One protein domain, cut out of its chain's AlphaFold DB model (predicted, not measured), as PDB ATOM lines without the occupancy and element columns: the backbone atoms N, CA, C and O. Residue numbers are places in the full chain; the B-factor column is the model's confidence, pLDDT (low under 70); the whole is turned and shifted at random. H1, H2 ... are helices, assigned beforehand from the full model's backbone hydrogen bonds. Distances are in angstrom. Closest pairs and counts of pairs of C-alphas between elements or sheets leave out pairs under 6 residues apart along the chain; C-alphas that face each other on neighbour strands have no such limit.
ATOM      1  N   LEU A  22      35.518  53.502  55.389       51.16
ATOM      2  CA  LEU A  22      35.947  54.754  56.028       51.16
ATOM      3  C   LEU A  22      35.695  54.780  57.546       51.16
ATOM      4  O   LEU A  22      36.394  55.479  58.271       51.16
ATOM      5  N   ALA A  23      34.728  54.010  58.053       51.12
ATOM      6  CA  ALA A  23      34.320  54.063  59.461       51.12
ATOM      7  C   ALA A  23      35.353  53.506  60.469       51.12
ATOM      8  O   ALA A  23      35.197  53.722  61.667       51.12
ATOM      9  N   GLN A  24      36.390  52.805  59.999       54.25
ATOM     10  CA  GLN A  24      37.488  52.260  60.815       54.25
ATOM     11  C   GLN A  24      38.801  53.054  60.667       54.25
ATOM     12  O   GLN A  24      39.853  52.580  61.100       54.25
ATOM     13  N   GLN A  25      38.764  54.254  60.070       63.25
ATOM     14  CA  GLN A  25      39.936  55.131  60.002       63.25
ATOM     15  C   GLN A  25      40.402  55.491  61.414       63.25
ATOM     16  O   GLN A  25      39.725  56.195  62.166       63.25
ATOM     17  N   SER A  26      41.570  54.974  61.788       77.81
ATOM     18  CA  SER A  26      42.144  55.213  63.109       77.81
ATOM     19  C   SER A  26      42.505  56.703  63.271       77.81
ATOM     20  O   SER A  26      42.814  57.377  62.285       77.81
ATOM     21  N   PRO A  27      42.564  57.252  64.502       86.50
ATOM     22  CA  PRO A  27      42.934  58.659  64.727       86.50
ATOM     23  C   PRO A  27      44.379  59.004  64.310       86.50
ATOM     24  O   PRO A  27      44.797  60.161  64.393       86.50
ATOM     25  N   CYS A  28      45.158  58.005  63.898       88.88
ATOM     26  CA  CYS A  28      46.484  58.159  63.325       88.88
ATOM     27  C   CYS A  28      46.439  58.218  61.780       88.88
ATOM     28  O   CYS A  28      47.213  58.969  61.194       88.88
ATOM     29  N   GLU A  29      45.492  57.537  61.120       86.19
ATOM     30  CA  GLU A  29      45.343  57.572  59.657       86.19
ATOM     31  C   GLU A  29      44.926  58.962  59.160       86.19
ATOM     32  O   GLU A  29      45.414  59.416  58.133       86.19
ATOM     33  N   ALA A  30      44.142  59.697  59.955       90.00
ATOM     34  CA  ALA A  30      43.797  61.101  59.707       90.00
ATOM     35  C   ALA A  30      45.002  62.075  59.698       90.00
ATOM     36  O   ALA A  30      44.819  63.268  59.460       90.00
ATOM     37  N   LYS A  31      46.219  61.598  60.001       93.00
ATOM     38  CA  LYS A  31      47.481  62.359  59.928       93.00
ATOM     39  C   LYS A  31      48.378  61.931  58.765       93.00
ATOM     40  O   LYS A  31      49.432  62.534  58.582       93.00
ATOM     41  N   CYS A  32      47.998  60.888  58.034       92.50
ATOM     42  CA  CYS A  32      48.694  60.428  56.844       92.50
ATOM     43  C   CYS A  32      48.022  61.014  55.602       92.50
ATOM     44  O   CYS A  32      46.793  61.070  55.533       92.50
ATOM     45  N   ASP A  33      48.812  61.379  54.596       92.88
ATOM     46  CA  ASP A  33      48.257  61.648  53.273       92.88
ATOM     47  C   ASP A  33      47.592  60.378  52.708       92.88
ATOM     48  O   ASP A  33      48.086  59.266  52.932       92.88
ATOM     49  N   PRO A  34      46.488  60.503  51.947       83.62
ATOM     50  CA  PRO A  34      45.790  59.348  51.374       83.62
ATOM     51  C   PRO A  34      46.660  58.561  50.379       83.62
ATOM     52  O   PRO A  34      46.408  57.378  50.144       83.62
ATOM     53  N   GLU A  35      47.687  59.208  49.822       86.12
ATOM     54  CA  GLU A  35      48.678  58.622  48.918       86.12
ATOM     55  C   GLU A  35      49.871  57.991  49.669       86.12
ATOM     56  O   GLU A  35      50.528  57.098  49.131       86.12
ATOM     57  N   ASP A  36      50.124  58.366  50.933       90.12
ATOM     58  CA  ASP A  36      51.212  57.801  51.744       90.12
ATOM     59  C   ASP A  36      50.796  56.474  52.403       90.12
ATOM     60  O   ASP A  36      50.504  56.358  53.601       90.12
ATOM     61  N   MET A  37      50.823  55.423  51.584       83.62
ATOM     62  CA  MET A  37      50.627  54.038  52.018       83.62
ATOM     63  C   MET A  37      51.641  53.590  53.087       83.62
ATOM     64  O   MET A  37      51.334  52.687  53.863       83.62
ATOM     65  N   VAL A  38      52.826  54.210  53.175       90.31
ATOM     66  CA  VAL A  38      53.861  53.859  54.163       90.31
ATOM     67  C   VAL A  38      53.508  54.427  55.538       90.31
ATOM     68  O   VAL A  38      53.638  53.722  56.541       90.31
ATOM     69  N   CYS A  39      53.017  55.667  55.604       93.25
ATOM     70  CA  CYS A  39      52.453  56.248  56.822       93.25
ATOM     71  C   CYS A  39      51.253  55.427  57.306       93.25
ATOM     72  O   CYS A  39      51.213  55.023  58.470       93.25
ATOM     73  N   ARG A  40      50.325  55.084  56.399       91.25
ATOM     74  CA  ARG A  40      49.145  54.264  56.722       91.25
ATOM     75  C   ARG A  40      49.530  52.859  57.205       91.25
ATOM     76  O   ARG A  40      49.004  52.405  58.214       91.25
ATOM     77  N   ALA A  41      50.501  52.196  56.577       89.62
ATOM     78  CA  ALA A  41      50.990  50.889  57.030       89.62
ATOM     79  C   ALA A  41      51.607  50.948  58.442       89.62
ATOM     80  O   ALA A  41      51.221  50.178  59.326       89.62
ATOM     81  N   LYS A  42      52.489  51.926  58.697       90.25
ATOM     82  CA  LYS A  42      53.056  52.179  60.036       90.25
ATOM     83  C   LYS A  42      51.970  52.452  61.074       90.25
ATOM     84  O   LYS A  42      52.082  51.989  62.205       90.25
ATOM     85  N   CYS A  43      50.915  53.164  60.686       93.94
ATOM     86  CA  CYS A  43      49.794  53.507  61.552       93.94
ATOM     87  C   CYS A  43      49.069  52.280  62.129       93.94
ATOM     88  O   CYS A  43      48.700  52.271  63.302       93.94
ATOM     89  N   PHE A  44      48.917  51.226  61.323       89.12
ATOM     90  CA  PHE A  44      48.334  49.947  61.742       89.12
ATOM     91  C   PHE A  44      49.378  48.924  62.221       89.12
ATOM     92  O   PHE A  44      49.032  47.773  62.476       89.12
ATOM     93  N   ASN A  45      50.650  49.328  62.350       90.06
ATOM     94  CA  ASN A  45      51.783  48.458  62.672       90.06
ATOM     95  C   ASN A  45      51.873  47.220  61.746       90.06
ATOM     96  O   ASN A  45      52.257  46.131  62.174       90.06
ATOM     97  N   VAL A  46      51.514  47.388  60.469       87.94
ATOM     98  CA  VAL A  46      51.704  46.370  59.427       87.94
ATOM     99  C   VAL A  46      52.973  46.676  58.622       87.94
ATOM    100  O   VAL A  46      53.355  47.847  58.518       87.94
ATOM    101  N   PRO A  47      53.652  45.663  58.048       89.00
ATOM    102  CA  PRO A  47      54.770  45.894  57.140       89.00
ATOM    103  C   PRO A  47      54.358  46.841  56.009       89.00
ATOM    104  O   PRO A  47      53.359  46.612  55.329       89.00
ATOM    105  N   ALA A  48      55.120  47.917  55.820       87.88
ATOM    106  CA  ALA A  48      54.910  48.795  54.679       87.88
ATOM    107  C   ALA A  48      55.359  48.079  53.392       87.88
ATOM    108  O   ALA A  48      56.431  47.467  53.404       87.88
ATOM    109  N   PRO A  49      54.581  48.155  52.298       86.50
ATOM    110  CA  PRO A  49      55.019  47.656  50.995       86.50
ATOM    111  C   PRO A  49      56.253  48.423  50.509       86.50
ATOM    112  O   PRO A  49      56.473  49.576  50.899       86.50
ATOM    113  N   SER A  50      57.024  47.827  49.599       89.81
ATOM    114  CA  SER A  50      57.981  48.606  48.815       89.81
ATOM    115  C   SER A  50      57.254  49.465  47.768       89.81
ATOM    116  O   SER A  50      56.103  49.209  47.404       89.81
ATOM    117  N   VAL A  51      57.929  50.497  47.254       88.56
ATOM    118  CA  VAL A  51      57.387  51.335  46.166       88.56
ATOM    119  C   VAL A  51      57.180  50.510  44.886       88.56
ATOM    120  O   VAL A  51      56.214  50.737  44.148       88.56
ATOM    121  N   ASP A  52      58.037  49.514  44.652       91.31
ATOM    122  CA  ASP A  52      57.920  48.570  43.543       91.31
ATOM    123  C   ASP A  52      56.668  47.688  43.661       91.31
ATOM    124  O   ASP A  52      55.975  47.502  42.661       91.31
ATOM    125  N   ASP A  53      56.315  47.209  44.862       90.19
ATOM    126  CA  ASP A  53      55.098  46.405  45.075       90.19
ATOM    127  C   ASP A  53      53.835  47.223  44.778       90.19
ATOM    128  O   ASP A  53      52.905  46.730  44.133       90.19
ATOM    129  N   ILE A  54      53.808  48.497  45.198       89.38
ATOM    130  CA  ILE A  54      52.707  49.425  44.896       89.38
ATOM    131  C   ILE A  54      52.601  49.628  43.379       89.38
ATOM    132  O   ILE A  54      51.519  49.457  42.814       89.38
ATOM    133  N   THR A  55      53.713  49.952  42.714       92.75
ATOM    134  CA  THR A  55      53.748  50.214  41.265       92.75
ATOM    135  C   THR A  55      53.297  48.995  40.461       92.75
ATOM    136  O   THR A  55      52.416  49.111  39.608       92.75
ATOM    137  N   GLN A  56      53.826  47.809  40.772       94.44
ATOM    138  CA  GLN A  56      53.442  46.564  40.104       94.44
ATOM    139  C   GLN A  56      51.974  46.196  40.361       94.44
ATOM    140  O   GLN A  56      51.276  45.774  39.438       94.44
ATOM    141  N   THR A  57      51.470  46.410  41.582       94.31
ATOM    142  CA  THR A  57      50.053  46.171  41.902       94.31
ATOM    143  C   THR A  57      49.146  47.088  41.087       94.31
ATOM    144  O   THR A  57      48.167  46.608  40.522       94.31
ATOM    145  N   GLN A  58      49.485  48.376  40.959       93.75
ATOM    146  CA  GLN A  58      48.735  49.324  40.128       93.75
ATOM    147  C   GLN A  58      48.780  48.940  38.641       93.75
ATOM    148  O   GLN A  58      47.752  48.976  37.962       93.75
ATOM    149  N   GLU A  59      49.934  48.502  38.126       96.19
ATOM    150  CA  GLU A  59      50.044  48.034  36.740       96.19
ATOM    151  C   GLU A  59      49.222  46.752  36.505       96.19
ATOM    152  O   GLU A  59      48.536  46.633  35.487       96.19
ATOM    153  N   CYS A  60      49.230  45.811  37.453       96.75
ATOM    154  CA  CYS A  60      48.396  44.609  37.419       96.75
ATOM    155  C   CYS A  60      46.900  44.969  37.426       96.75
ATOM    156  O   CYS A  60      46.150  44.524  36.558       96.75
ATOM    157  N   VAL A  61      46.487  45.854  38.336       96.25
ATOM    158  CA  VAL A  61      45.116  46.373  38.447       96.25
ATOM    159  C   VAL A  61      44.655  47.067  37.166       96.25
ATOM    160  O   VAL A  61      43.525  46.858  36.735       96.25
ATOM    161  N   SER A  62      45.524  47.833  36.499       96.06
ATOM    162  CA  SER A  62      45.184  48.520  35.241       96.06
ATOM    163  C   SER A  62      44.798  47.568  34.094       96.06
ATOM    164  O   SER A  62      44.140  47.973  33.134       96.06
ATOM    165  N   LYS A  63      45.168  46.284  34.202       96.75
ATOM    166  CA  LYS A  63      44.843  45.223  33.237       96.75
ATOM    167  C   LYS A  63      43.506  44.530  33.557       96.75
ATOM    168  O   LYS A  63      42.993  43.796  32.713       96.75
ATOM    169  N   CYS A  64      42.903  44.789  34.721       96.50
ATOM    170  CA  CYS A  64      41.593  44.270  35.124       96.50
ATOM    171  C   CYS A  64      40.444  45.019  34.417       96.50
ATOM    172  O   CYS A  64      39.797  45.884  35.001       96.50
ATOM    173  N   GLN A  65      40.197  44.699  33.144       95.50
ATOM    174  CA  GLN A  65      39.194  45.391  32.314       95.50
ATOM    175  C   GLN A  65      37.766  44.835  32.429       95.50
ATOM    176  O   GLN A  65      36.818  45.545  32.098       95.50
ATOM    177  N   ASP A  66      37.593  43.590  32.880       93.94
ATOM    178  CA  ASP A  66      36.266  42.979  32.983       93.94
ATOM    179  C   ASP A  66      35.582  43.332  34.323       93.94
ATOM    180  O   ASP A  66      36.125  43.020  35.386       93.94
ATOM    181  N   PRO A  67      34.388  43.961  34.312       91.19
ATOM    182  CA  PRO A  67      33.700  44.382  35.532       91.19
ATOM    183  C   PRO A  67      33.067  43.221  36.313       91.19
ATOM    184  O   PRO A  67      32.776  43.385  37.496       91.19
ATOM    185  N   SER A  68      32.841  42.061  35.685       94.25
ATOM    186  CA  SER A  68      32.268  40.878  36.336       94.25
ATOM    187  C   SER A  68      33.317  40.071  37.106       94.25
ATOM    188  O   SER A  68      33.005  39.546  38.172       94.25
ATOM    189  N   THR A  69      34.572  40.054  36.639       94.88
ATOM    190  CA  THR A  69      35.703  39.407  37.336       94.88
ATOM    191  C   THR A  69      36.637  40.396  38.040       94.88
ATOM    192  O   THR A  69      37.701  40.001  38.521       94.88
ATOM    193  N   ALA A  70      36.283  41.685  38.104       92.94
ATOM    194  CA  ALA A  70      37.148  42.736  38.640       92.94
ATOM    195  C   ALA A  70      37.667  42.397  40.047       92.94
ATOM    196  O   ALA A  70      38.875  42.413  40.270       92.94
ATOM    197  N   ALA A  71      36.779  42.019  40.974       91.19
ATOM    198  CA  ALA A  71      37.134  41.684  42.358       91.19
ATOM    199  C   ALA A  71      38.151  40.530  42.465       91.19
ATOM    200  O   ALA A  71      39.104  40.617  43.238       91.19
ATOM    201  N   GLU A  72      37.996  39.480  41.655       94.31
ATOM    202  CA  GLU A  72      38.942  38.357  41.605       94.31
ATOM    203  C   GLU A  72      40.293  38.788  41.021       94.31
ATOM    204  O   GLU A  72      41.346  38.388  41.520       94.31
ATOM    205  N   CYS A  73      40.274  39.648  39.999       97.12
ATOM    206  CA  CYS A  73      41.473  40.212  39.390       97.12
ATOM    207  C   CYS A  73      42.253  41.097  40.381       97.12
ATOM    208  O   CYS A  73      43.450  40.882  40.568       97.12
ATOM    209  N   PHE A  74      41.570  41.996  41.107       93.81
ATOM    210  CA  PHE A  74      42.149  42.766  42.215       93.81
ATOM    211  C   PHE A  74      42.786  41.845  43.261       93.81
ATOM    212  O   PHE A  74      43.963  42.003  43.585       93.81
ATOM    213  N   GLN A  75      42.039  40.853  43.761       93.31
ATOM    214  CA  GLN A  75      42.532  39.934  44.789       93.31
ATOM    215  C   GLN A  75      43.753  39.139  44.308       93.31
ATOM    216  O   GLN A  75      44.696  38.932  45.070       93.31
ATOM    217  N   LYS A  76      43.777  38.733  43.032       95.25
ATOM    218  CA  LYS A  76      44.922  38.060  42.416       95.25
ATOM    219  C   LYS A  76      46.141  38.978  42.313       95.25
ATOM    220  O   LYS A  76      47.236  38.530  42.645       95.25
ATOM    221  N   CYS A  77      45.974  40.241  41.911       95.69
ATOM    222  CA  CYS A  77      47.060  41.225  41.893       95.69
ATOM    223  C   CYS A  77      47.655  41.435  43.292       95.69
ATOM    224  O   CYS A  77      48.868  41.312  43.463       95.69
ATOM    225  N   PHE A  78      46.812  41.645  44.311       91.12
ATOM    226  CA  PHE A  78      47.271  41.746  45.698       91.12
ATOM    227  C   PHE A  78      47.995  40.480  46.157       91.12
ATOM    228  O   PHE A  78      49.129  40.565  46.610       91.12
ATOM    229  N   ASN A  79      47.414  39.292  45.975       90.88
ATOM    230  CA  ASN A  79      48.061  38.045  46.392       90.88
ATOM    231  C   ASN A  79      49.394  37.789  45.657       90.88
ATOM    232  O   ASN A  79      50.289  37.180  46.235       90.88
ATOM    233  N   THR A  80      49.549  38.267  44.416       93.50
ATOM    234  CA  THR A  80      50.784  38.106  43.626       93.50
ATOM    235  C   THR A  80      51.920  38.998  44.131       93.50
ATOM    236  O   THR A  80      53.046  38.525  44.243       93.50
ATOM    237  N   HIS A  81      51.639  40.265  44.462       91.06
ATOM    238  CA  HIS A  81      52.673  41.231  44.871       91.06
ATOM    239  C   HIS A  81      52.823  41.377  46.400       91.06
ATOM    240  O   HIS A  81      53.877  41.773  46.875       91.06
ATOM    241  N   TRP A  82      51.805  41.015  47.188       85.50
ATOM    242  CA  TRP A  82      51.768  41.198  48.650       85.50
ATOM    243  C   TRP A  82      51.622  39.888  49.431       85.50
ATOM    244  O   TRP A  82      51.747  39.894  50.654       85.50
ATOM    245  N   GLY A  83      51.365  38.755  48.766       79.75
ATOM    246  CA  GLY A  83      51.077  37.477  49.434       79.75
ATOM    247  C   GLY A  83      52.196  36.963  50.348       79.75
ATOM    248  O   GLY A  83      51.927  36.167  51.240       79.75
ATOM    249  N   ASN A  84      53.428  37.451  50.169       72.56
ATOM    250  CA  ASN A  84      54.587  37.108  50.997       72.56
ATOM    251  C   ASN A  84      54.800  38.057  52.203       72.56
ATOM    252  O   ASN A  84      55.678  37.814  53.023       72.56
TER     253      ASN A  84
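Overview. This is residues 22 to 84 of the 230 residues of an uncharacterized protein of Basidiobolus meristosporus CBS 931.73 (UniProt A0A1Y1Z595). Two small lobes lie end to end, joined by residues 44 to 50: one is a helical hairpin of H2 and H3, side by side, and the other is the short helix H1 with the loops of residues 26 to 36 beside it. H1 has no contact with H2 or H3, and the whole is loose, with a radius of gyration of the C-alphas of 13.3 A. The printed part has 63 residues, with three named helices in the order H1, H2, H3 and no named strand; its class is all helix. The C-alphas span 36 by 25 by 18 A.

Along the chain. Residues 22 to 36 hold no named element. H1 is residues 37 to 43, 9.6 A long from first to last C-alpha, and begins with C-alpha 37 at (50.627, 54.038, 52.018). H2 is residues 51 to 62, 16.6 A long, and begins with C-alpha 51 at (57.387, 51.335, 46.166). H3 is residues 70 to 82, 17.8 A long, and ends with C-alpha 82 at (51.768, 41.198, 48.650).

Arrangement. H1 is apart from H2 and apart from H3. H2 and H3 form a helical hairpin and touch, with 10 pairs of C-alphas within 8 A. Their closest C-alphas are those of Asp 53 and His 81, 5.7 A apart. They run opposite ways at a shallow tilt of 21 degrees, with centres 10.4 A apart. In H1, H2 and H3 every O i to N i+4 pair is within hydrogen-bond range.

Size, cuts and confidence. The two C-alphas farthest apart, those of Pro 27 and Asp 66, are 36.0 A apart. The printed part has no cut. The links from H1 to H2 and from H2 to H3 are short, each of 7 residues. The mean pLDDT of the printed part is 88.6, and residues 22 to 25 are under 70.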